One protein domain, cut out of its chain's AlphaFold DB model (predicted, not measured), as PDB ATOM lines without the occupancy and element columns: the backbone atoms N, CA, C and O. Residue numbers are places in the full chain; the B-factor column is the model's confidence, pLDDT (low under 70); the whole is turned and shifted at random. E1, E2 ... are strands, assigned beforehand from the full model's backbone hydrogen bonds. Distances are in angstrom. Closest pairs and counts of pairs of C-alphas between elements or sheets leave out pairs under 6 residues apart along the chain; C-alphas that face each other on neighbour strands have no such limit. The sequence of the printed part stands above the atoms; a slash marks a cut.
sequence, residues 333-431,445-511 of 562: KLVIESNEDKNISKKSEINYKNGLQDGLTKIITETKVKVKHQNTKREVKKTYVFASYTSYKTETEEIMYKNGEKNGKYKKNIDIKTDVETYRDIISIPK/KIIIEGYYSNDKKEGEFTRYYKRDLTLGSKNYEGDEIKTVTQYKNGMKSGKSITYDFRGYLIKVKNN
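This is residues 333 to 431 and 445 to 511 of the 562 residues of an uncharacterized protein of Fusobacterium sp. FSA-380-WT-3A (UniProt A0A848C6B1). The model is one long, twisted antiparallel sheet with two lobes: E1 to E3 with one end of E4 and E5 make one, E6 to E10 the other, and the long strands E4 and E5 bridge them. The join to the second lobe is loose, for E5 and E6 have no backbone N and O within hydrogen-bond range of each other. The printed part has 166 residues with ten named strands, E1 to E10, neighbours in that same order, and no named helix; the class is all strand. It is an extended rod, with a radius of gyration of the C-alphas of 25.0 A and spans of 81 by 39 by 28 A.

E1, residues 333 to 341, begins with C-alpha 333 at (51.747, 10.018, 40.147). E2 is residues 344 to 353 and E3 residues 359 to 370, 35.3 A from first to last C-alpha. E4, residues 383 to 402, is 60.8 A long and begins with C-alpha 383 at (12.174, -13.999, 12.847). E5, residues 405 to 427, is 61.1 A long and bends by 74 degrees at residue 408. E6 is residues 446 to 453. E7, residues 456 to 465, bends by 92 degrees at residue 459. E8 is residues 481 to 488, and E9, residues 491 to 499, bends by 71 degrees at residue 494. E10, residues 505 to 509, ends with C-alpha 509 at (-0.407, 7.482, 24.031).

E1 to E5 form one meander, each strand the antiparallel neighbour of the one before, and E6 to E10 another. E1 and E10 are the edge strands. In the hairpin E1 and E2, N 336 and O 348 are 2.8 A apart; in E2 and E3, N 347 and O 364 are 2.8 A apart. E3 and E4 stand at 164 degrees, with N 363 and O 397 at 2.8 A. In the hairpin E4 and E5, N 398 and O 410 are 2.9 A apart. E5 and E6 stand at 141 degrees, and C-alphas 422 and 451, which face each other, are 5.5 A apart. Further on, N 449 and O 462 of E6 and E7 are 2.9 A apart, N 461 and O 485 of E7 and E8 2.8 A, N 484 and O 497 of E8 and E9 2.8 A, and N 498 and O 507 of E9 and E10 2.8 A. E4 and E6 are apart.

The two C-alphas farthest apart, those of Asn 403 and Ser 473, are 80.8 A from each other. Residues 432 to 444 are not printed, and C-alphas 431 and 445 are 12.4 A apart across the cut. The long links are E3 to E4 and E7 to E8. The mean pLDDT of the printed part is 75.4; residues 371 to 390, 413 to 431, 445 to 446, 453 and 466 to 479 are under 70.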
ATOM      1  N   LYS A 333      52.388  11.013  41.003       95.25
ATOM      2  CA  LYS A 333      51.747  10.018  40.147       95.25
ATOM      3  C   LYS A 333      51.490  10.611  38.763       95.25
ATOM      4  O   LYS A 333      50.936  11.700  38.659       95.25
ATOM      5  N   LEU A 334      51.867   9.883  37.719       92.75
ATOM      6  CA  LEU A 334      51.624  10.208  36.320       92.75
ATOM      7  C   LEU A 334      50.648   9.188  35.733       92.75
ATOM      8  O   LEU A 334      50.885   7.983  35.825       92.75
ATOM      9  N   VAL A 335      49.555   9.662  35.134       92.31
ATOM     10  CA  VAL A 335      48.577   8.810  34.448       92.31
ATOM     11  C   VAL A 335      48.727   8.997  32.945       92.31
ATOM     12  O   VAL A 335      48.614  10.103  32.426       92.31
ATOM     13  N   ILE A 336      49.002   7.900  32.252       88.88
ATOM     14  CA  ILE A 336      49.289   7.847  30.824       88.88
ATOM     15  C   ILE A 336      48.191   7.032  30.166       88.88
ATOM     16  O   ILE A 336      48.078   5.837  30.426       88.88
ATOM     17  N   GLU A 337      47.411   7.656  29.295       90.31
ATOM     18  CA  GLU A 337      46.406   6.962  28.495       90.31
ATOM     19  C   GLU A 337      46.846   6.937  27.031       90.31
ATOM     20  O   GLU A 337      47.131   7.970  26.422       90.31
ATOM     21  N   SER A 338      46.932   5.737  26.468       86.38
ATOM     22  CA  SER A 338      47.307   5.494  25.079       86.38
ATOM     23  C   SER A 338      46.305   4.552  24.432       86.38
ATOM     24  O   SER A 338      45.986   3.502  24.989       86.38
ATOM     25  N   ASN A 339      45.858   4.891  23.228       84.94
ATOM     26  CA  ASN A 339      45.119   3.969  22.375       84.94
ATOM     27  C   ASN A 339      46.127   3.359  21.404       84.94
ATOM     28  O   ASN A 339      46.556   4.042  20.475       84.94
ATOM     29  N   GLU A 340      46.549   2.121  21.668       80.38
ATOM     30  CA  GLU A 340      47.492   1.405  20.794       80.38
ATOM     31  C   GLU A 340      46.804   1.048  19.465       80.38
ATOM     32  O   GLU A 340      47.421   1.150  18.412       80.38
ATOM     33  N   ASP A 341      45.501   0.733  19.509       85.19
ATOM     34  CA  ASP A 341      44.668   0.407  18.348       85.19
ATOM     35  C   ASP A 341      43.198   0.801  18.575       85.19
ATOM     36  O   ASP A 341      42.764   1.025  19.704       85.19
ATOM     37  N   LYS A 342      42.366   0.775  17.517       83.94
ATOM     38  CA  LYS A 342      40.901   1.018  17.611       83.94
ATOM     39  C   LYS A 342      40.172   0.127  18.632       83.94
ATOM     40  O   LYS A 342      39.033   0.423  18.988       83.94
ATOM     41  N   ASN A 343      40.787  -0.981  19.042       88.75
ATOM     42  CA  ASN A 343      40.218  -1.954  19.969       88.75
ATOM     43  C   ASN A 343      41.039  -2.117  21.256       88.75
ATOM     44  O   ASN A 343      40.655  -2.948  22.069       88.75
ATOM     45  N   ILE A 344      42.152  -1.400  21.434       87.56
ATOM     46  CA  ILE A 344      43.024  -1.555  22.605       87.56
ATOM     47  C   ILE A 344      43.289  -0.177  23.203       87.56
ATOM     48  O   ILE A 344      44.001   0.638  22.613       87.56
ATOM     49  N   SER A 345      42.727   0.064  24.384       88.69
ATOM     50  CA  SER A 345      43.083   1.194  25.239       88.69
ATOM     51  C   SER A 345      43.990   0.708  26.360       88.69
ATOM     52  O   SER A 345      43.831  -0.387  26.904       88.69
ATOM     53  N   LYS A 346      44.979   1.524  26.707       92.44
ATOM     54  CA  LYS A 346      45.931   1.239  27.771       92.44
ATOM     55  C   LYS A 346      46.076   2.457  28.659       92.44
ATOM     56  O   LYS A 346      46.348   3.553  28.181       92.44
ATOM     57  N   LYS A 347      45.917   2.244  29.957       92.88
ATOM     58  CA  LYS A 347      46.078   3.246  31.004       92.88
ATOM     59  C   LYS A 347      47.195   2.804  31.932       92.88
ATOM     60  O   LYS A 347      47.105   1.744  32.539       92.88
ATOM     61  N   SER A 348      48.249   3.600  32.040       92.69
ATOM     62  CA  SER A 348      49.366   3.350  32.949       92.69
ATOM     63  C   SER A 348      49.378   4.401  34.047       92.69
ATOM     64  O   SER A 348      49.378   5.594  33.771       92.69
ATOM     65  N   GLU A 349      49.401   3.964  35.293       94.44
ATOM     66  CA  GLU A 349      49.555   4.795  36.476       94.44
ATOM     67  C   GLU A 349      50.952   4.553  37.042       94.44
ATOM     68  O   GLU A 349      51.232   3.469  37.548       94.44
ATOM     69  N   ILE A 350      51.833   5.541  36.925       95.00
ATOM     70  CA  ILE A 350      53.254   5.422  37.256       95.00
ATOM     71  C   ILE A 350      53.579   6.378  38.394       95.00
ATOM     72  O   ILE A 350      53.259   7.561  38.317       95.00
ATOM     73  N   ASN A 351      54.235   5.887  39.439       94.88
ATOM     74  CA  ASN A 351      54.729   6.733  40.518       94.88
ATOM     75  C   ASN A 351      56.187   7.123  40.259       94.88
ATOM     76  O   ASN A 351      57.011   6.283  39.896       94.88
ATOM     77  N   TYR A 352      56.487   8.405  40.437       96.19
ATOM     78  CA  TYR A 352      57.817   8.976  40.291       96.19
ATOM     79  C   TYR A 352      58.277   9.616  41.599       96.19
ATOM     80  O   TYR A 352      57.501  10.289  42.283       96.19
ATOM     81  N   LYS A 353      59.564   9.458  41.907       96.81
ATOM     82  CA  LYS A 353      60.262  10.134  42.998       96.81
ATOM     83  C   LYS A 353      61.608  10.629  42.492       96.81
ATOM     84  O   LYS A 353      62.411   9.844  41.993       96.81
ATOM     85  N   ASN A 354      61.855  11.933  42.618       96.44
ATOM     86  CA  ASN A 354      63.050  12.587  42.074       96.44
ATOM     87  C   ASN A 354      63.264  12.252  40.587       96.44
ATOM     88  O   ASN A 354      64.361  11.908  40.155       96.44
ATOM     89  N   GLY A 355      62.185  12.308  39.806       94.25
ATOM     90  CA  GLY A 355      62.172  12.038  38.373       94.25
ATOM     91  C   GLY A 355      62.291  10.563  38.001       94.25
ATOM     92  O   GLY A 355      61.961  10.215  36.880       94.25
ATOM     93  N   LEU A 356      62.676   9.668  38.906       95.56
ATOM     94  CA  LEU A 356      62.789   8.236  38.623       95.56
ATOM     95  C   LEU A 356      61.504   7.496  38.983       95.56
ATOM     96  O   LEU A 356      60.825   7.868  39.936       95.56
ATOM     97  N   GLN A 357      61.184   6.426  38.249       94.88
ATOM     98  CA  GLN A 357      60.074   5.545  38.622       94.88
ATOM     99  C   GLN A 357      60.358   4.903  39.984       94.88
ATOM    100  O   GLN A 357      61.395   4.264  40.177       94.88
ATOM    101  N   ASP A 358      59.447   5.085  40.932       95.19
ATOM    102  CA  ASP A 358      59.592   4.586  42.295       95.19
ATOM    103  C   ASP A 358      58.216   4.242  42.872       95.19
ATOM    104  O   ASP A 358      57.307   5.071  42.898       95.19
ATOM    105  N   GLY A 359      58.063   3.001  43.327       93.69
ATOM    106  CA  GLY A 359      56.805   2.450  43.816       93.69
ATOM    107  C   GLY A 359      56.061   1.592  42.789       93.69
ATOM    108  O   GLY A 359      56.640   1.029  41.861       93.69
ATOM    109  N   LEU A 360      54.757   1.434  43.013       93.38
ATOM    110  CA  LEU A 360      53.896   0.568  42.208       93.38
ATOM    111  C   LEU A 360      53.471   1.274  40.916       93.38
ATOM    112  O   LEU A 360      52.847   2.333  40.966       93.38
ATOM    113  N   THR A 361      53.751   0.656  39.778       93.31
ATOM    114  CA  THR A 361      53.231   1.026  38.462       93.31
ATOM    115  C   THR A 361      52.093   0.084  38.094       93.31
ATOM    116  O   THR A 361      52.285  -1.129  38.055       93.31
ATOM    117  N   LYS A 362      50.915   0.631  37.791       93.69
ATOM    118  CA  LYS A 362      49.734  -0.141  37.393       93.69
ATOM    119  C   LYS A 362      49.419   0.102  35.925       93.69
ATOM    120  O   LYS A 362      49.170   1.232  35.530       93.69
ATOM    121  N   ILE A 363      49.403  -0.950  35.121       92.19
ATOM    122  CA  ILE A 363      49.077  -0.914  33.696       92.19
ATOM    123  C   ILE A 363      47.758  -1.654  33.508       92.19
ATOM    124  O   ILE A 363      47.649  -2.836  33.820       92.19
ATOM    125  N   ILE A 364      46.756  -0.951  33.005       91.31
ATOM    126  CA  ILE A 364      45.432  -1.474  32.699       91.31
ATOM    127  C   ILE A 364      45.305  -1.494  31.182       91.31
ATOM    128  O   ILE A 364      45.366  -0.443  30.547       91.31
ATOM    129  N   THR A 365      45.129  -2.676  30.609       90.31
ATOM    130  CA  THR A 365      44.886  -2.859  29.178       90.31
ATOM    131  C   THR A 365      43.454  -3.324  28.984       90.31
ATOM    132  O   THR A 365      43.073  -4.391  29.464       90.31
ATOM    133  N   GLU A 366      42.660  -2.551  28.261       88.94
ATOM    134  CA  GLU A 366      41.295  -2.896  27.890       88.94
ATOM    135  C   GLU A 366      41.263  -3.269  26.411       88.94
ATOM    136  O   GLU A 366      41.574  -2.471  25.530       88.94
ATOM    137  N   THR A 367      40.894  -4.517  26.131       89.19
ATOM    138  CA  THR A 367      40.747  -5.026  24.768       89.19
ATOM    139  C   THR A 367      39.272  -5.197  24.439       89.19
ATOM    140  O   THR A 367      38.564  -5.977  25.077       89.19
ATOM    141  N   LYS A 368      38.813  -4.506  23.399       85.25
ATOM    142  CA  LYS A 368      37.492  -4.679  22.805       85.25
ATOM    143  C   LYS A 368      37.475  -5.975  22.000       85.25
ATOM    144  O   LYS A 368      37.999  -6.051  20.888       85.25
ATOM    145  N   VAL A 369      36.852  -7.006  22.553       81.25
ATOM    146  CA  VAL A 369      36.665  -8.298  21.896       81.25
ATOM    147  C   VAL A 369      35.323  -8.265  21.162       81.25
ATOM    148  O   VAL A 369      34.256  -8.229  21.774       81.25
ATOM    149  N   LYS A 370      35.365  -8.262  19.824       71.19
ATOM    150  CA  LYS A 370      34.162  -8.458  19.003       71.19
ATOM    151  C   LYS A 370      33.741  -9.922  19.091       71.19
ATOM    152  O   LYS A 370      34.452 -10.793  18.593       71.19
ATOM    153  N   VAL A 371      32.580 -10.192  19.674       62.41
ATOM    154  CA  VAL A 371      32.013 -11.544  19.684       62.41
ATOM    155  C   VAL A 371      31.274 -11.779  18.363       62.41
ATOM    156  O   VAL A 371      30.527 -10.921  17.883       62.41
ATOM    157  N   LYS A 372      31.518 -12.938  17.737       54.69
ATOM    158  CA  LYS A 372      30.861 -13.346  16.485       54.69
ATOM    159  C   LYS A 372      29.339 -13.366  16.656       54.69
ATOM    160  O   LYS A 372      28.829 -13.828  17.670       54.69
ATOM    161  N   HIS A 373      28.630 -12.898  15.632       53.41
ATOM    162  CA  HIS A 373      27.171 -12.951  15.564       53.41
ATOM    163  C   HIS A 373      26.700 -14.407  15.606       53.41
ATOM    164  O   HIS A 373      27.101 -15.211  14.762       53.41
ATOM    165  N   GLN A 374      25.847 -14.744  16.572       50.75
ATOM    166  CA  GLN A 374      25.207 -16.051  16.636       50.75
ATOM    167  C   GLN A 374      23.776 -15.913  16.113       50.75
ATOM    168  O   GLN A 374      22.920 -15.301  16.744       50.75
ATOM    169  N   ASN A 375      23.524 -16.464  14.926       50.53
ATOM    170  CA  ASN A 375      22.185 -16.512  14.350       50.53
ATOM    171  C   ASN A 375      21.413 -17.673  14.986       50.53
ATOM    172  O   ASN A 375      21.545 -18.817  14.550       50.53
ATOM    173  N   THR A 376      20.589 -17.414  16.000       49.34
ATOM    174  CA  THR A 376      19.642 -18.420  16.505       49.34
ATOM    175  C   THR A 376      18.358 -18.398  15.682       49.34
ATOM    176  O   THR A 376      17.555 -17.469  15.763       49.34
ATOM    177  N   LYS A 377      18.152 -19.447  14.880       43.16
ATOM    178  CA  LYS A 377      16.918 -19.680  14.124       43.16
ATOM    179  C   LYS A 377      15.896 -20.336  15.063       43.16
ATOM    180  O   LYS A 377      16.058 -21.497  15.419       43.16
ATOM    181  N   ARG A 378      14.866 -19.603  15.501       43.41
ATOM    182  CA  ARG A 378      13.778 -20.158  16.332       43.41
ATOM    183  C   ARG A 378      12.632 -20.615  15.427       43.41
ATOM    184  O   ARG A 378      12.109 -19.831  14.641       43.41
ATOM    185  N   GLU A 379      12.249 -21.884  15.517       43.50
ATOM    186  CA  GLU A 379      11.488 -22.585  14.470       43.50
ATOM    187  C   GLU A 379       9.973 -22.308  14.411       43.50
ATOM    188  O   GLU A 379       9.266 -22.944  13.640       43.50
ATOM    189  N   VAL A 380       9.437 -21.338  15.161       41.28
ATOM    190  CA  VAL A 380       7.970 -21.160  15.249       41.28
ATOM    191  C   VAL A 380       7.442 -19.939  14.479       41.28
ATOM    192  O   VAL A 380       6.274 -19.905  14.109       41.28
ATOM    193  N   LYS A 381       8.287 -18.966  14.121       48.81
ATOM    194  CA  LYS A 381       7.998 -17.856  13.186       48.81
ATOM    195  C   LYS A 381       9.338 -17.421  12.587       48.81
ATOM    196  O   LYS A 381      10.315 -17.359  13.324       48.81
ATOM    197  N   LYS A 382       9.416 -17.146  11.275       43.53
ATOM    198  CA  LYS A 382      10.652 -16.717  10.578       43.53
ATOM    199  C   LYS A 382      11.113 -15.320  11.043       43.53
ATOM    200  O   LYS A 382      11.033 -14.353  10.292       43.53
ATOM    201  N   THR A 383      11.577 -15.208  12.279       43.16
ATOM    202  CA  THR A 383      12.174 -13.999  12.847       43.16
ATOM    203  C   THR A 383      13.683 -14.203  12.896       43.16
ATOM    204  O   THR A 383      14.152 -15.201  13.441       43.16
ATOM    205  N   TYR A 384      14.434 -13.279  12.299       46.09
ATOM    206  CA  TYR A 384      15.887 -13.235  12.427       46.09
ATOM    207  C   TYR A 384      16.212 -12.206  13.506       46.09
ATOM    208  O   TYR A 384      15.954 -11.016  13.329       46.09
ATOM    209  N   VAL A 385      16.732 -12.681  14.633       47.44
ATOM    210  CA  VAL A 385      17.238 -11.824  15.706       47.44
ATOM    211  C   VAL A 385      18.739 -11.688  15.492       47.44
ATOM    212  O   VAL A 385      19.451 -12.692  15.512       47.44
ATOM    213  N   PHE A 386      19.211 -10.464  15.260       49.09
ATOM    214  CA  PHE A 386      20.639 -10.167  15.241       49.09
ATOM    215  C   PHE A 386      21.013  -9.588  16.604       49.09
ATOM    216  O   PHE A 386      20.649  -8.454  16.922       49.09
ATOM    217  N   ALA A 387      21.721 -10.377  17.409       51.66
ATOM    218  CA  ALA A 387      22.374  -9.901  18.621       51.66
ATOM    219  C   ALA A 387      23.869  -9.718  18.326       51.66
ATOM    220  O   ALA A 387      24.545 -10.648  17.872       51.66
ATOM    221  N   SER A 388      24.383  -8.513  18.555       50.53
ATOM    222  CA  SER A 388      25.818  -8.236  18.516       50.53
ATOM    223  C   SER A 388      26.305  -7.936  19.925       50.53
ATOM    224  O   SER A 388      25.809  -6.998  20.545       50.53
ATOM    225  N   TYR A 389      27.292  -8.693  20.404       59.50
ATOM    226  CA  TYR A 389      27.889  -8.486  21.723       59.50
ATOM    227  C   TYR A 389      29.262  -7.836  21.574       59.50
ATOM    228  O   TYR A 389      30.102  -8.280  20.782       59.50
ATOM    229  N   THR A 390      29.492  -6.788  22.358       64.19
ATOM    230  CA  THR A 390      30.824  -6.223  22.559       64.19
ATOM    231  C   THR A 390      31.261  -6.593  23.966       64.19
ATOM    232  O   THR A 390      30.735  -6.063  24.936       64.19
ATOM    233  N   SER A 391      32.210  -7.515  24.091       75.00
ATOM    234  CA  SER A 391      32.821  -7.820  25.386       75.00
ATOM    235  C   SER A 391      34.134  -7.064  25.528       75.00
ATOM    236  O   SER A 391      34.905  -6.984  24.568       75.00
ATOM    237  N   TYR A 392      34.416  -6.559  26.722       78.62
ATOM    238  CA  TYR A 392      35.711  -5.983  27.058       78.62
ATOM    239  C   TYR A 392      36.479  -6.966  27.933       78.62
ATOM    240  O   TYR A 392      35.951  -7.523  28.898       78.62
ATOM    241  N   LYS A 393      37.736  -7.201  27.571       87.19
ATOM    242  CA  LYS A 393      38.687  -7.949  28.387       87.19
ATOM    243  C   LYS A 393      39.636  -6.945  29.023       87.19
ATOM    244  O   LYS A 393      40.384  -6.292  28.295       87.19
ATOM    245  N   THR A 394      39.619  -6.838  30.347       86.19
ATOM    246  CA  THR A 394      40.540  -5.963  31.081       86.19
ATOM    247  C   THR A 394      41.665  -6.794  31.691       86.19
ATOM    248  O   THR A 394      41.422  -7.687  32.498       86.19
ATOM    249  N   GLU A 395      42.910  -6.510  31.323       89.25
ATOM    250  CA  GLU A 395      44.103  -7.081  31.953       89.25
ATOM    251  C   GLU A 395      44.774  -6.018  32.824       89.25
ATOM    252  O   GLU A 395      44.958  -4.887  32.385       89.25
ATOM    253  N   THR A 396      45.130  -6.364  34.066       89.06
ATOM    254  CA  THR A 396      45.887  -5.473  34.956       89.06
ATOM    255  C   THR A 396      47.253  -6.079  35.256       89.06
ATOM    256  O   THR A 396      47.370  -7.197  35.764       89.06
ATOM    257  N   GLU A 397      48.302  -5.329  34.946       91.75
ATOM    258  CA  GLU A 397      49.678  -5.637  35.306       91.75
ATOM    259  C   GLU A 397      50.173  -4.631  36.344       91.75
ATOM    260  O   GLU A 397      50.029  -3.424  36.183       91.75
ATOM    261  N   GLU A 398      50.770  -5.139  37.414       92.62
ATOM    262  CA  GLU A 398      51.336  -4.355  38.501       92.62
ATOM    263  C   GLU A 398      52.843  -4.617  38.564       92.62
ATOM    264  O   GLU A 398      53.300  -5.752  38.703       92.62
ATOM    265  N   ILE A 399      53.644  -3.566  38.414       92.62
ATOM    266  CA  ILE A 399      55.104  -3.640  38.364       92.62
ATOM    267  C   ILE A 399      55.658  -2.771  39.481       92.62
ATOM    268  O   ILE A 399      55.318  -1.597  39.575       92.62
ATOM    269  N   MET A 400      56.528  -3.326  40.317       92.75
ATOM    270  CA  MET A 400      57.205  -2.548  41.350       92.75
ATOM    271  C   MET A 400      58.497  -1.971  40.788       92.75
ATOM    272  O   MET A 400      59.278  -2.692  40.169       92.75
ATOM    273  N   TYR A 401      58.737  -0.690  41.035       94.19
ATOM    274  CA  TYR A 401      59.983  -0.002  40.721       94.19
ATOM    275  C   TYR A 401      60.629   0.533  41.996       94.19
ATOM    276  O   TYR A 401      59.940   0.874  42.957       94.19
ATOM    277  N   LYS A 402      61.958   0.602  42.003       93.31
ATOM    278  CA  LYS A 402      62.747   1.276  43.034       93.31
ATOM    279  C   LYS A 402      63.902   2.000  42.353       93.31
ATOM    280  O   LYS A 402      64.731   1.360  41.717       93.31
ATOM    281  N   ASN A 403      63.962   3.325  42.479       92.56
ATOM    282  CA  ASN A 403      65.019   4.161  41.884       92.56
ATOM    283  C   ASN A 403      65.228   3.949  40.365       92.56
ATOM    284  O   ASN A 403      66.363   3.906  39.874       92.56
ATOM    285  N   GLY A 404      64.130   3.811  39.621       88.12
ATOM    286  CA  GLY A 404      64.128   3.587  38.173       88.12
ATOM    287  C   GLY A 404      64.373   2.137  37.752       88.12
ATOM    288  O   GLY A 404      64.258   1.828  36.571       88.12
ATOM    289  N   GLU A 405      64.664   1.236  38.691       89.62
ATOM    290  CA  GLU A 405      64.916  -0.176  38.411       89.62
ATOM    291  C   GLU A 405      63.697  -1.029  38.754       89.62
ATOM    292  O   GLU A 405      63.010  -0.816  39.756       89.62
ATOM    293  N   LYS A 406      63.416  -2.011  37.899       91.75
ATOM    294  CA  LYS A 406      62.293  -2.930  38.078       91.75
ATOM    295  C   LYS A 406      62.590  -3.895  39.230       91.75
ATOM    296  O   LYS A 406      63.520  -4.687  39.155       91.75
ATOM    297  N   ASN A 407      61.746  -3.875  40.253       90.81
ATOM    298  CA  ASN A 407      61.873  -4.634  41.495       90.81
ATOM    299  C   ASN A 407      60.664  -5.566  41.727       90.81
ATOM    300  O   ASN A 407      60.071  -5.599  42.804       90.81
ATOM    301  N   GLY A 408      60.250  -6.287  40.681       84.06
ATOM    302  CA  GLY A 408      59.161  -7.271  40.732       84.06
ATOM    303  C   GLY A 408      58.026  -7.005  39.739       84.06
ATOM    304  O   GLY A 408      57.835  -5.889  39.257       84.06
ATOM    305  N   LYS A 409      57.277  -8.060  39.402       87.25
ATOM    306  CA  LYS A 409      56.116  -8.011  38.501       87.25
ATOM    307  C   LYS A 409      55.037  -8.964  39.004       87.25
ATOM    308  O   LYS A 409      55.295 -10.152  39.173       87.25
ATOM    309  N   TYR A 410      53.828  -8.444  39.161       83.19
ATOM    310  CA  TYR A 410      52.620  -9.181  39.497       83.19
ATOM    311  C   TYR A 410      51.623  -9.016  38.348       83.19
ATOM    312  O   TYR A 410      51.320  -7.905  37.921       83.19
ATOM    313  N   LYS A 411      51.117 -10.127  37.808       80.88
ATOM    314  CA  LYS A 411      50.071 -10.097  36.778       80.88
ATOM    315  C   LYS A 411      48.775 -10.618  37.386       80.88
ATOM    316  O   LYS A 411      48.732 -11.768  37.816       80.88
ATOM    317  N   LYS A 412      47.722  -9.796  37.404       76.50
ATOM    318  CA  LYS A 412      46.379 -10.217  37.815       76.50
ATOM    319  C   LYS A 412      45.497 -10.331  36.573       76.50
ATOM    320  O   LYS A 412      45.268  -9.350  35.867       76.50
ATOM    321  N   ASN A 413      45.023 -11.541  36.287       68.31
ATOM    322  CA  ASN A 413      44.223 -11.805  35.094       68.31
ATOM    323  C   ASN A 413      42.716 -11.604  35.336       68.31
ATOM    324  O   ASN A 413      42.133 -12.276  36.177       68.31
ATOM    325  N   ILE A 414      42.156 -10.730  34.492       63.09
ATOM    326  CA  ILE A 414      40.859 -10.750  33.794       63.09
ATOM    327  C   ILE A 414      39.572 -10.733  34.630       63.09
ATOM    328  O   ILE A 414      39.095 -11.772  35.072       63.09
ATOM    329  N   ASP A 415      38.919  -9.569  34.617       61.03
ATOM    330  CA  ASP A 415      37.457  -9.479  34.598       61.03
ATOM    331  C   ASP A 415      37.003  -9.326  33.137       61.03
ATOM    332  O   ASP A 415      37.461  -8.433  32.415       61.03
ATOM    333  N   ILE A 416      36.120 -10.214  32.677       62.72
ATOM    334  CA  ILE A 416      35.386 -10.018  31.423       62.72
ATOM    335  C   ILE A 416      34.140  -9.218  31.785       62.72
ATOM    336  O   ILE A 416      33.222  -9.753  32.404       62.72
ATOM    337  N   LYS A 417      34.093  -7.945  31.392       60.06
ATOM    338  CA  LYS A 417      32.846  -7.180  31.425       60.06
ATOM    339  C   LYS A 417      32.152  -7.336  30.078       60.06
ATOM    340  O   LYS A 417      32.601  -6.822  29.052       60.06
ATOM    341  N   THR A 418      31.069  -8.101  30.070       53.78
ATOM    342  CA  THR A 418      30.075  -8.072  28.994       53.78
ATOM    343  C   THR A 418      29.163  -6.881  29.230       53.78
ATOM    344  O   THR A 418      28.261  -6.955  30.060       53.78
ATOM    345  N   ASP A 419      29.407  -5.789  28.510       48.84
ATOM    346  CA  ASP A 419      28.485  -4.662  28.499       48.84
ATOM    347  C   ASP A 419      27.415  -4.876  27.420       48.84
ATOM    348  O   ASP A 419      27.720  -5.045  26.241       48.84
ATOM    349  N   VAL A 420      26.167  -4.867  27.898       51.19
ATOM    350  CA  VAL A 420      24.891  -4.535  27.240       51.19
ATOM    351  C   VAL A 420      24.598  -5.179  25.877       51.19
ATOM    352  O   VAL A 420      25.218  -4.911  24.849       51.19
ATOM    353  N   GLU A 421      23.510  -5.949  25.847       47.94
ATOM    354  CA  GLU A 421      22.936  -6.534  24.641       47.94
ATOM    355  C   GLU A 421      22.188  -5.468  23.830       47.94
ATOM    356  O   GLU A 421      21.158  -4.933  24.249       47.94
ATOM    357  N   THR A 422      22.684  -5.154  22.633       43.12
ATOM    358  CA  THR A 422      21.901  -4.403  21.644       43.12
ATOM    359  C   THR A 422      21.255  -5.400  20.689       43.12
ATOM    360  O   THR A 422      21.946  -6.082  19.928       43.12
ATOM    361  N   TYR A 423      19.927  -5.503  20.737       44.66
ATOM    362  CA  TYR A 423      19.163  -6.366  19.839       44.66
ATOM    363  C   TYR A 423      18.655  -5.552  18.657       44.66
ATOM    364  O   TYR A 423      17.977  -4.538  18.831       44.66
ATOM    365  N   ARG A 424      18.930  -6.030  17.442       42.50
ATOM    366  CA  ARG A 424      18.243  -5.559  16.240       42.50
ATOM    367  C   ARG A 424      17.267  -6.638  15.790       42.50
ATOM    368  O   ARG A 424      17.655  -7.618  15.151       42.50
ATOM    369  N   ASP A 425      15.997  -6.458  16.142       46.94
ATOM    370  CA  ASP A 425      14.920  -7.351  15.715       46.94
ATOM    371  C   ASP A 425      14.452  -6.956  14.311       46.94
ATOM    372  O   ASP A 425      13.844  -5.901  14.115       46.94
ATOM    373  N   ILE A 426      14.700  -7.825  13.325       45.34
ATOM    374  CA  ILE A 426      14.102  -7.712  11.990       45.34
ATOM    375  C   ILE A 426      12.965  -8.732  11.911       45.34
ATOM    376  O   ILE A 426      13.172  -9.929  11.688       45.34
ATOM    377  N   ILE A 427      11.736  -8.259  12.106       43.25
ATOM    378  CA  ILE A 427      10.543  -9.105  12.030       43.25
ATOM    379  C   ILE A 427      10.063  -9.138  10.575       43.25
ATOM    380  O   ILE A 427       9.538  -8.153  10.063       43.25
ATOM    381  N   SER A 428      10.218 -10.287   9.911       39.12
ATOM    382  CA  SER A 428       9.567 -10.574   8.628       39.12
ATOM    383  C   SER A 428       8.279 -11.356   8.891       39.12
ATOM    384  O   SER A 428       8.322 -12.457   9.440       39.12
ATOM    385  N   ILE A 429       7.124 -10.812   8.508       34.00
ATOM    386  CA  ILE A 429       5.831 -11.494   8.666       34.00
ATOM    387  C   ILE A 429       5.610 -12.417   7.449       34.00
ATOM    388  O   ILE A 429       5.768 -11.961   6.318       34.00
ATOM    389  N   PRO A 430       5.281 -13.714   7.616       30.58
ATOM    390  CA  PRO A 430       5.009 -14.588   6.475       30.58
ATOM    391  C   PRO A 430       3.671 -14.243   5.797       30.58
ATOM    392  O   PRO A 430       2.642 -14.173   6.470       30.58
ATOM    393  N   LYS A 431       3.666 -14.130   4.459       39.94
ATOM    394  CA  LYS A 431       2.455 -14.231   3.620       39.94
ATOM    395  C   LYS A 431       1.829 -15.611   3.873       39.94
ATOM    396  O   LYS A 431       2.468 -16.605   3.537       39.94
ATOM    397  N   LYS A 445       8.696  -4.509   6.120       55.38
ATOM    398  CA  LYS A 445       9.584  -4.733   7.272       55.38
ATOM    399  C   LYS A 445       9.377  -3.658   8.349       55.38
ATOM    400  O   LYS A 445       9.513  -2.475   8.064       55.38
ATOM    401  N   ILE A 446       9.171  -4.074   9.598       68.75
ATOM    402  CA  ILE A 446       9.240  -3.186  10.770       68.75
ATOM    403  C   ILE A 446      10.651  -3.280  11.349       68.75
ATOM    404  O   ILE A 446      11.114  -4.380  11.663       68.75
ATOM    405  N   ILE A 447      11.317  -2.137  11.514       72.50
ATOM    406  CA  ILE A 447      12.596  -2.051  12.229       72.50
ATOM    407  C   ILE A 447      12.290  -1.633  13.666       72.50
ATOM    408  O   ILE A 447      11.618  -0.625  13.890       72.50
ATOM    409  N   ILE A 448      12.759  -2.420  14.634       79.19
ATOM    410  CA  ILE A 448      12.672  -2.090  16.057       79.19
ATOM    411  C   ILE A 448      14.094  -1.934  16.594       79.19
ATOM    412  O   ILE A 448      14.904  -2.851  16.485       79.19
ATOM    413  N   GLU A 449      14.373  -0.779  17.185       78.00
ATOM    414  CA  GLU A 449      15.640  -0.458  17.843       78.00
ATOM    415  C   GLU A 449      15.367  -0.234  19.332       78.00
ATOM    416  O   GLU A 449      14.431   0.480  19.682       78.00
ATOM    417  N   GLY A 450      16.138  -0.872  20.210       84.44
ATOM    418  CA  GLY A 450      16.010  -0.714  21.658       84.44
ATOM    419  C   GLY A 450      16.950  -1.640  22.423       84.44
ATOM    420  O   GLY A 450      17.644  -2.468  21.828       84.44
ATOM    421  N   TYR A 451      16.975  -1.490  23.744       75.75
ATOM    422  CA  TYR A 451      17.901  -2.201  24.621       75.75
ATOM    423  C   TYR A 451      17.178  -3.250  25.459       75.75
ATOM    424  O   TYR A 451      16.041  -3.056  25.894       75.75
ATOM    425  N   TYR A 452      17.847  -4.371  25.698       79.69
ATOM    426  CA  TYR A 452      17.367  -5.378  26.632       79.69
ATOM    427  C   TYR A 452      18.344  -5.481  27.806       79.69
ATOM    428  O   TYR A 452      19.551  -5.301  27.657       79.69
ATOM    429  N   SER A 453      17.805  -5.748  28.989       69.69
ATOM    430  CA  SER A 453      18.547  -6.060  30.204       69.69
ATOM    431  C   SER A 453      17.901  -7.285  30.838       69.69
ATOM    432  O   SER A 453      16.696  -7.278  31.095       69.69
ATOM    433  N   ASN A 454      18.679  -8.350  31.060       76.31
ATOM    434  CA  ASN A 454      18.194  -9.623  31.611       76.31
ATOM    435  C   ASN A 454      16.962 -10.171  30.857       76.31
ATOM    436  O   ASN A 454      15.914 -10.399  31.466       76.31
ATOM    437  N   ASP A 455      17.052 -10.296  29.527       72.31
ATOM    438  CA  ASP A 455      15.963 -10.744  28.636       72.31
ATOM    439  C   ASP A 455      14.688  -9.867  28.637       72.31
ATOM    440  O   ASP A 455      13.649 -10.244  28.084       72.31
ATOM    441  N   LYS A 456      14.732  -8.670  29.235       75.00
ATOM    442  CA  LYS A 456      13.593  -7.743  29.329       75.00
ATOM    443  C   LYS A 456      13.895  -6.423  28.630       75.00
ATOM    444  O   LYS A 456      15.003  -5.913  28.712       75.00
ATOM    445  N   LYS A 457      12.893  -5.843  27.963       83.50
ATOM    446  CA  LYS A 457      12.997  -4.513  27.336       83.50
ATOM    447  C   LYS A 457      13.242  -3.437  28.390       83.50
ATOM    448  O   LYS A 457      12.433  -3.323  29.312       83.50
ATOM    449  N   GLU A 458      14.283  -2.638  28.196       84.69
ATOM    450  CA  GLU A 458      14.671  -1.554  29.097       84.69
ATOM    451  C   GLU A 458      14.977  -0.277  28.304       84.69
ATOM    452  O   GLU A 458      15.626  -0.315  27.258       84.69
ATOM    453  N   GLY A 459      14.499   0.865  28.795       87.75
ATOM    454  CA  GLY A 459      14.725   2.167  28.177       87.75
ATOM    455  C   GLY A 459      13.902   2.405  26.911       87.75
ATOM    456  O   GLY A 459      12.767   1.941  26.768       87.75
ATOM    457  N   GLU A 460      14.460   3.187  25.993       89.56
ATOM    458  CA  GLU A 460      13.750   3.667  24.816       89.56
ATOM    459  C   GLU A 460      13.739   2.636  23.682       89.56
ATOM    460  O   GLU A 460      14.782   2.171  23.227       89.56
ATOM    461  N   PHE A 461      12.544   2.320  23.183       88.81
ATOM    462  CA  PHE A 461      12.352   1.524  21.977       88.81
ATOM    463  C   PHE A 461      11.761   2.374  20.865       88.81
ATOM    464  O   PHE A 461      10.646   2.887  20.991       88.81
ATOM    465  N   THR A 462      12.465   2.432  19.744       87.00
ATOM    466  CA  THR A 462      12.007   3.071  18.519       87.00
ATOM    467  C   THR A 462      11.503   2.025  17.531       87.00
ATOM    468  O   THR A 462      12.174   1.036  17.252       87.00
ATOM    469  N   ARG A 463      10.308   2.244  16.980       88.25
ATOM    470  CA  ARG A 463       9.775   1.492  15.840       88.25
ATOM    471  C   ARG A 463       9.694   2.394  14.627       88.25
ATOM    472  O   ARG A 463       9.106   3.469  14.724       88.25
ATOM    473  N   TYR A 464      10.213   1.910  13.511       84.25
ATOM    474  CA  TYR A 464      10.096   2.561  12.215       84.25
ATOM    475  C   TYR A 464       9.085   1.802  11.367       84.25
ATOM    476  O   TYR A 464       9.150   0.573  11.245       84.25
ATOM    477  N   TYR A 465       8.146   2.551  10.809       80.62
ATOM    478  CA  TYR A 465       7.135   2.061   9.891       80.62
ATOM    479  C   TYR A 465       7.441   2.624   8.507       80.62
ATOM    480  O   TYR A 465       7.447   3.843   8.326       80.62
ATOM    481  N   LYS A 466       7.707   1.726   7.560       67.69
ATOM    482  CA  LYS A 466       7.878   2.062   6.148       67.69
ATOM    483  C   LYS A 466       6.508   2.029   5.440       67.69
ATOM    484  O   LYS A 466       5.615   1.347   5.939       67.69
ATOM    485  N   ARG A 467       6.378   2.871   4.404       62.34
ATOM    486  CA  ARG A 467       5.255   3.211   3.490       62.34
ATOM    487  C   ARG A 467       3.899   2.474   3.623       62.34
ATOM    488  O   ARG A 467       3.809   1.291   3.915       62.34
ATOM    489  N   ASP A 468       2.829   3.206   3.306       57.50
ATOM    490  CA  ASP A 468       1.444   2.724   3.106       57.50
ATOM    491  C   ASP A 468       0.707   2.181   4.343       57.50
ATOM    492  O   ASP A 468      -0.253   1.413   4.246       57.50
ATOM    493  N   LEU A 469       1.096   2.634   5.536       52.19
ATOM    494  CA  LEU A 469       0.384   2.319   6.773       52.19
ATOM    495  C   LEU A 469      -0.728   3.333   7.055       52.19
ATOM    496  O   LEU A 469      -0.485   4.461   7.487       52.19
ATOM    497  N   THR A 470      -1.972   2.898   6.883       53.59
ATOM    498  CA  THR A 470      -3.144   3.620   7.381       53.59
ATOM    499  C   THR A 470      -3.172   3.526   8.911       53.59
ATOM    500  O   THR A 470      -3.497   2.490   9.494       53.59
ATOM    501  N   LEU A 471      -2.799   4.607   9.598       48.97
ATOM    502  CA  LEU A 471      -2.885   4.720  11.056       48.97
ATOM    503  C   LEU A 471      -4.227   5.367  11.430       48.97
ATOM    504  O   LEU A 471      -4.316   6.568  11.671       48.97
ATOM    505  N   GLY A 472      -5.288   4.560  11.476       62.06
ATOM    506  CA  GLY A 472      -6.660   5.050  11.664       62.06
ATOM    507  C   GLY A 472      -7.296   5.480  10.339       62.06
ATOM    508  O   GLY A 472      -7.125   4.794   9.341       62.06
ATOM    509  N   SER A 473      -8.037   6.592  10.316       43.16
ATOM    510  CA  SER A 473      -8.766   7.086   9.130       43.16
ATOM    511  C   SER A 473      -7.973   8.056   8.237       43.16
ATOM    512  O   SER A 473      -8.552   8.655   7.332       43.16
ATOM    513  N   LYS A 474      -6.666   8.244   8.470       49.22
ATOM    514  CA  LYS A 474      -5.831   9.193   7.712       49.22
ATOM    515  C   LYS A 474      -4.698   8.492   6.961       49.22
ATOM    516  O   LYS A 474      -3.996   7.653   7.528       49.22
ATOM    517  N   ASN A 475      -4.515   8.894   5.704       49.78
ATOM    518  CA  ASN A 475      -3.359   8.559   4.875       49.78
ATOM    519  C   ASN A 475      -2.269   9.615   5.096       49.78
ATOM    520  O   ASN A 475      -2.564  10.810   5.086       49.78
ATOM    521  N   TYR A 476      -1.029   9.176   5.291       49.22
ATOM    522  CA  TYR A 476       0.132  10.051   5.441       49.22
ATOM    523  C   TYR A 476       1.072   9.811   4.253       49.22
ATOM    524  O   TYR A 476       1.592   8.707   4.103       49.22
ATOM    525  N   GLU A 477       1.274  10.820   3.402       44.19
ATOM    526  CA  GLU A 477       2.275  10.788   2.328       44.19
ATOM    527  C   GLU A 477       3.625  11.285   2.875       44.19
ATOM    528  O   GLU A 477       3.780  12.462   3.206       44.19
ATOM    529  N   GLY A 478       4.593  10.376   3.026       56.03
ATOM    530  CA  GLY A 478       5.928  10.668   3.557       56.03
ATOM    531  C   GLY A 478       6.708   9.414   3.962       56.03
ATOM    532  O   GLY A 478       6.110   8.371   4.218       56.03
ATOM    533  N   ASP A 479       8.041   9.505   4.000       61.44
ATOM    534  CA  ASP A 479       8.918   8.330   3.874       61.44
ATOM    535  C   ASP A 479       9.165   7.482   5.138       61.44
ATOM    536  O   ASP A 479       9.705   6.394   4.993       61.44
ATOM    537  N   GLU A 480       8.740   7.860   6.350       77.88
ATOM    538  CA  GLU A 480       8.899   7.010   7.551       77.88
ATOM    539  C   GLU A 480       8.080   7.543   8.745       77.88
ATOM    540  O   GLU A 480       8.104   8.736   9.038       77.88
ATOM    541  N   ILE A 481       7.366   6.680   9.478       82.38
ATOM    542  CA  ILE A 481       6.759   7.043  10.777       82.38
ATOM    543  C   ILE A 481       7.604   6.434  11.893       82.38
ATOM    544  O   ILE A 481       7.903   5.236  11.868       82.38
ATOM    545  N   LYS A 482       7.946   7.237  12.907       90.19
ATOM    546  CA  LYS A 482       8.749   6.810  14.061       90.19
ATOM    547  C   LYS A 482       7.904   6.800  15.331       90.19
ATOM    548  O   LYS A 482       7.413   7.841  15.751       90.19
ATOM    549  N   THR A 483       7.772   5.652  15.996       90.88
ATOM    550  CA  THR A 483       7.170   5.568  17.339       90.88
ATOM    551  C   THR A 483       8.216   5.228  18.385       90.88
ATOM    552  O   THR A 483       8.801   4.150  18.357       90.88
ATOM    553  N   VAL A 484       8.371   6.111  19.361       91.12
ATOM    554  CA  VAL A 484       9.241   5.967  20.525       91.12
ATOM    555  C   VAL A 484       8.413   5.498  21.719       91.12
ATOM    556  O   VAL A 484       7.334   6.026  21.975       91.12
ATOM    557  N   THR A 485       8.849   4.471  22.444       92.94
ATOM    558  CA  THR A 485       8.169   3.961  23.647       92.94
ATOM    559  C   THR A 485       9.181   3.610  24.725       92.94
ATOM    560  O   THR A 485      10.093   2.835  24.465       92.94
ATOM    561  N   GLN A 486       8.973   4.115  25.937       90.06
ATOM    562  CA  GLN A 486       9.793   3.780  27.102       90.06
ATOM    563  C   GLN A 486       9.346   2.457  27.737       90.06
ATOM    564  O   GLN A 486       8.143   2.221  27.913       90.06
ATOM    565  N   TYR A 487      10.311   1.606  28.076       89.44
ATOM    566  CA  TYR A 487      10.122   0.354  28.802       89.44
ATOM    567  C   TYR A 487      10.946   0.338  30.096       89.44
ATOM    568  O   TYR A 487      12.016   0.935  30.172       89.44
ATOM    569  N   LYS A 488      10.434  -0.346  31.120       88.69
ATOM    570  CA  LYS A 488      11.130  -0.664  32.370       88.69
ATOM    571  C   LYS A 488      10.734  -2.072  32.794       88.69
ATOM    572  O   LYS A 488       9.542  -2.376  32.885       88.69
ATOM    573  N   ASN A 489      11.710  -2.940  33.028       87.75
ATOM    574  CA  ASN A 489      11.541  -4.352  33.363       87.75
ATOM    575  C   ASN A 489      10.608  -5.106  32.396       87.75
ATOM    576  O   ASN A 489       9.815  -5.954  32.810       87.75
ATOM    577  N   GLY A 490      10.680  -4.798  31.098       85.69
ATOM    578  CA  GLY A 490       9.867  -5.438  30.061       85.69
ATOM    579  C   GLY A 490       8.443  -4.889  29.921       85.69
ATOM    580  O   GLY A 490       7.748  -5.255  28.971       85.69
ATOM    581  N   MET A 491       8.012  -3.984  30.802       88.81
ATOM    582  CA  MET A 491       6.712  -3.309  30.732       88.81
ATOM    583  C   MET A 491       6.863  -1.905  30.154       88.81
ATOM    584  O   MET A 491       7.904  -1.278  30.314       88.81
ATOM    585  N   LYS A 492       5.829  -1.383  29.485       90.31
ATOM    586  CA  LYS A 492       5.835   0.018  29.043       90.31
ATOM    587  C   LYS A 492       5.756   0.919  30.269       90.31
ATOM    588  O   LYS A 492       4.787   0.841  31.011       90.31
ATOM    589  N   SER A 493       6.754   1.767  30.457       89.25
ATOM    590  CA  SER A 493       6.906   2.601  31.654       89.25
ATOM    591  C   SER A 493       6.574   4.072  31.417       89.25
ATOM    592  O   SER A 493       6.664   4.879  32.336       89.25
ATOM    593  N   GLY A 494       6.177   4.444  30.197       87.31
ATOM    594  CA  GLY A 494       5.888   5.832  29.864       87.31
ATOM    595  C   GLY A 494       5.050   6.026  28.606       87.31
ATOM    596  O   GLY A 494       4.394   5.111  28.085       87.31
ATOM    597  N   LYS A 495       5.068   7.269  28.120       87.44
ATOM    598  CA  LYS A 495       4.371   7.688  26.902       87.44
ATOM    599  C   LYS A 495       4.952   6.965  25.688       87.44
ATOM    600  O   LYS A 495       6.165   6.842  25.544       87.44
ATOM    601  N   SER A 496       4.072   6.503  24.806       90.94
ATOM    602  CA  SER A 496       4.451   6.217  23.424       90.94
ATOM    603  C   SER A 496       4.232   7.485  22.608       90.94
ATOM    604  O   SER A 496       3.108   7.987  22.574       90.94
ATOM    605  N   ILE A 497       5.282   7.987  21.970       92.00
ATOM    606  CA  ILE A 497       5.245   9.208  21.168       92.00
ATOM    607  C   ILE A 497       5.513   8.837  19.713       92.00
ATOM    608  O   ILE A 497       6.497   8.165  19.418       92.00
ATOM    609  N   THR A 498       4.622   9.234  18.812       90.12
ATOM    610  CA  THR A 498       4.749   8.988  17.375       90.12
ATOM    611  C   THR A 498       5.010  10.292  16.648       90.12
ATOM    612  O   THR A 498       4.256  11.248  16.824       90.12
ATOM    613  N   TYR A 499       6.029  10.283  15.799       89.19
ATOM    614  CA  TYR A 499       6.447  11.386  14.949       89.19
ATOM    615  C   TYR A 499       6.294  11.009  13.475       89.19
ATOM    616  O   TYR A 499       6.410   9.829  13.121       89.19
ATOM    617  N   ASP A 500       6.038  12.001  12.628       86.75
ATOM    618  CA  ASP A 500       6.151  11.844  11.180       86.75
ATOM    619  C   ASP A 500       7.618  11.910  10.728       86.75
ATOM    620  O   ASP A 500       8.534  12.123  11.528       86.75
ATOM    621  N   PHE A 501       7.840  11.732   9.427       82.25
ATOM    622  CA  PHE A 501       9.168  11.747   8.811       82.25
ATOM    623  C   PHE A 501       9.897  13.092   8.936       82.25
ATOM    624  O   PHE A 501      11.115  13.146   8.783       82.25
ATOM    625  N   ARG A 502       9.172  14.183   9.204       83.25
ATOM    626  CA  ARG A 502       9.736  15.522   9.422       83.25
ATOM    627  C   ARG A 502      10.011  15.790  10.903       83.25
ATOM    628  O   ARG A 502      10.531  16.848  11.242       83.25
ATOM    629  N   GLY A 503       9.680  14.844  11.783       86.31
ATOM    630  CA  GLY A 503       9.828  14.974  13.228       86.31
ATOM    631  C   GLY A 503       8.658  15.680  13.912       86.31
ATOM    632  O   GLY A 503       8.751  15.962  15.107       86.31
ATOM    633  N   TYR A 504       7.548  15.948  13.216       84.56
ATOM    634  CA  TYR A 504       6.369  16.529  13.854       84.56
ATOM    635  C   TYR A 504       5.624  15.480  14.670       84.56
ATOM    636  O   TYR A 504       5.429  14.338  14.251       84.56
ATOM    637  N   LEU A 505       5.182  15.883  15.859       88.62
ATOM    638  CA  LEU A 505       4.406  15.043  16.757       88.62
ATOM    639  C   LEU A 505       3.036  14.710  16.141       88.62
ATOM    640  O   LEU A 505       2.198  15.590  15.977       88.62
ATOM    641  N   ILE A 506       2.781  13.428  15.871       89.38
ATOM    642  CA  ILE A 506       1.481  12.940  15.383       89.38
ATOM    643  C   ILE A 506       0.584  12.520  16.551       89.38
ATOM    644  O   ILE A 506      -0.618  12.781  16.551       89.38
ATOM    645  N   LYS A 507       1.141  11.777  17.519       88.38
ATOM    646  CA  LYS A 507       0.340  11.098  18.546       88.38
ATOM    647  C   LYS A 507       1.117  10.859  19.830       88.38
ATOM    648  O   LYS A 507       2.250  10.390  19.797       88.38
ATOM    649  N   VAL A 508       0.449  11.062  20.961       88.62
ATOM    650  CA  VAL A 508       0.914  10.638  22.286       88.62
ATOM    651  C   VAL A 508      -0.080   9.625  22.844       88.62
ATOM    652  O   VAL A 508      -1.283   9.871  22.850       88.62
ATOM    653  N   LYS A 509       0.403   8.474  23.312       88.06
ATOM    654  CA  LYS A 509      -0.407   7.482  24.031       88.06
ATOM    655  C   LYS A 509       0.169   7.267  25.426       88.06
ATOM    656  O   LYS A 509       1.300   6.797  25.552       88.06
ATOM    657  N   ASN A 510      -0.613   7.577  26.458       82.69
ATOM    658  CA  ASN A 510      -0.277   7.220  27.835       82.69
ATOM    659  C   ASN A 510      -0.478   5.712  28.019       82.69
ATOM    660  O   ASN A 510      -1.539   5.182  27.693       82.69
ATOM    661  N   ASN A 511       0.555   5.023  28.504       77.88
ATOM    662  CA  ASN A 511       0.495   3.592  28.811       77.88
ATOM    663  C   ASN A 511       0.545   3.321  30.328       77.88
ATOM    664  O   ASN A 511       0.831   2.194  30.718       77.88
TER     665      ASN A 511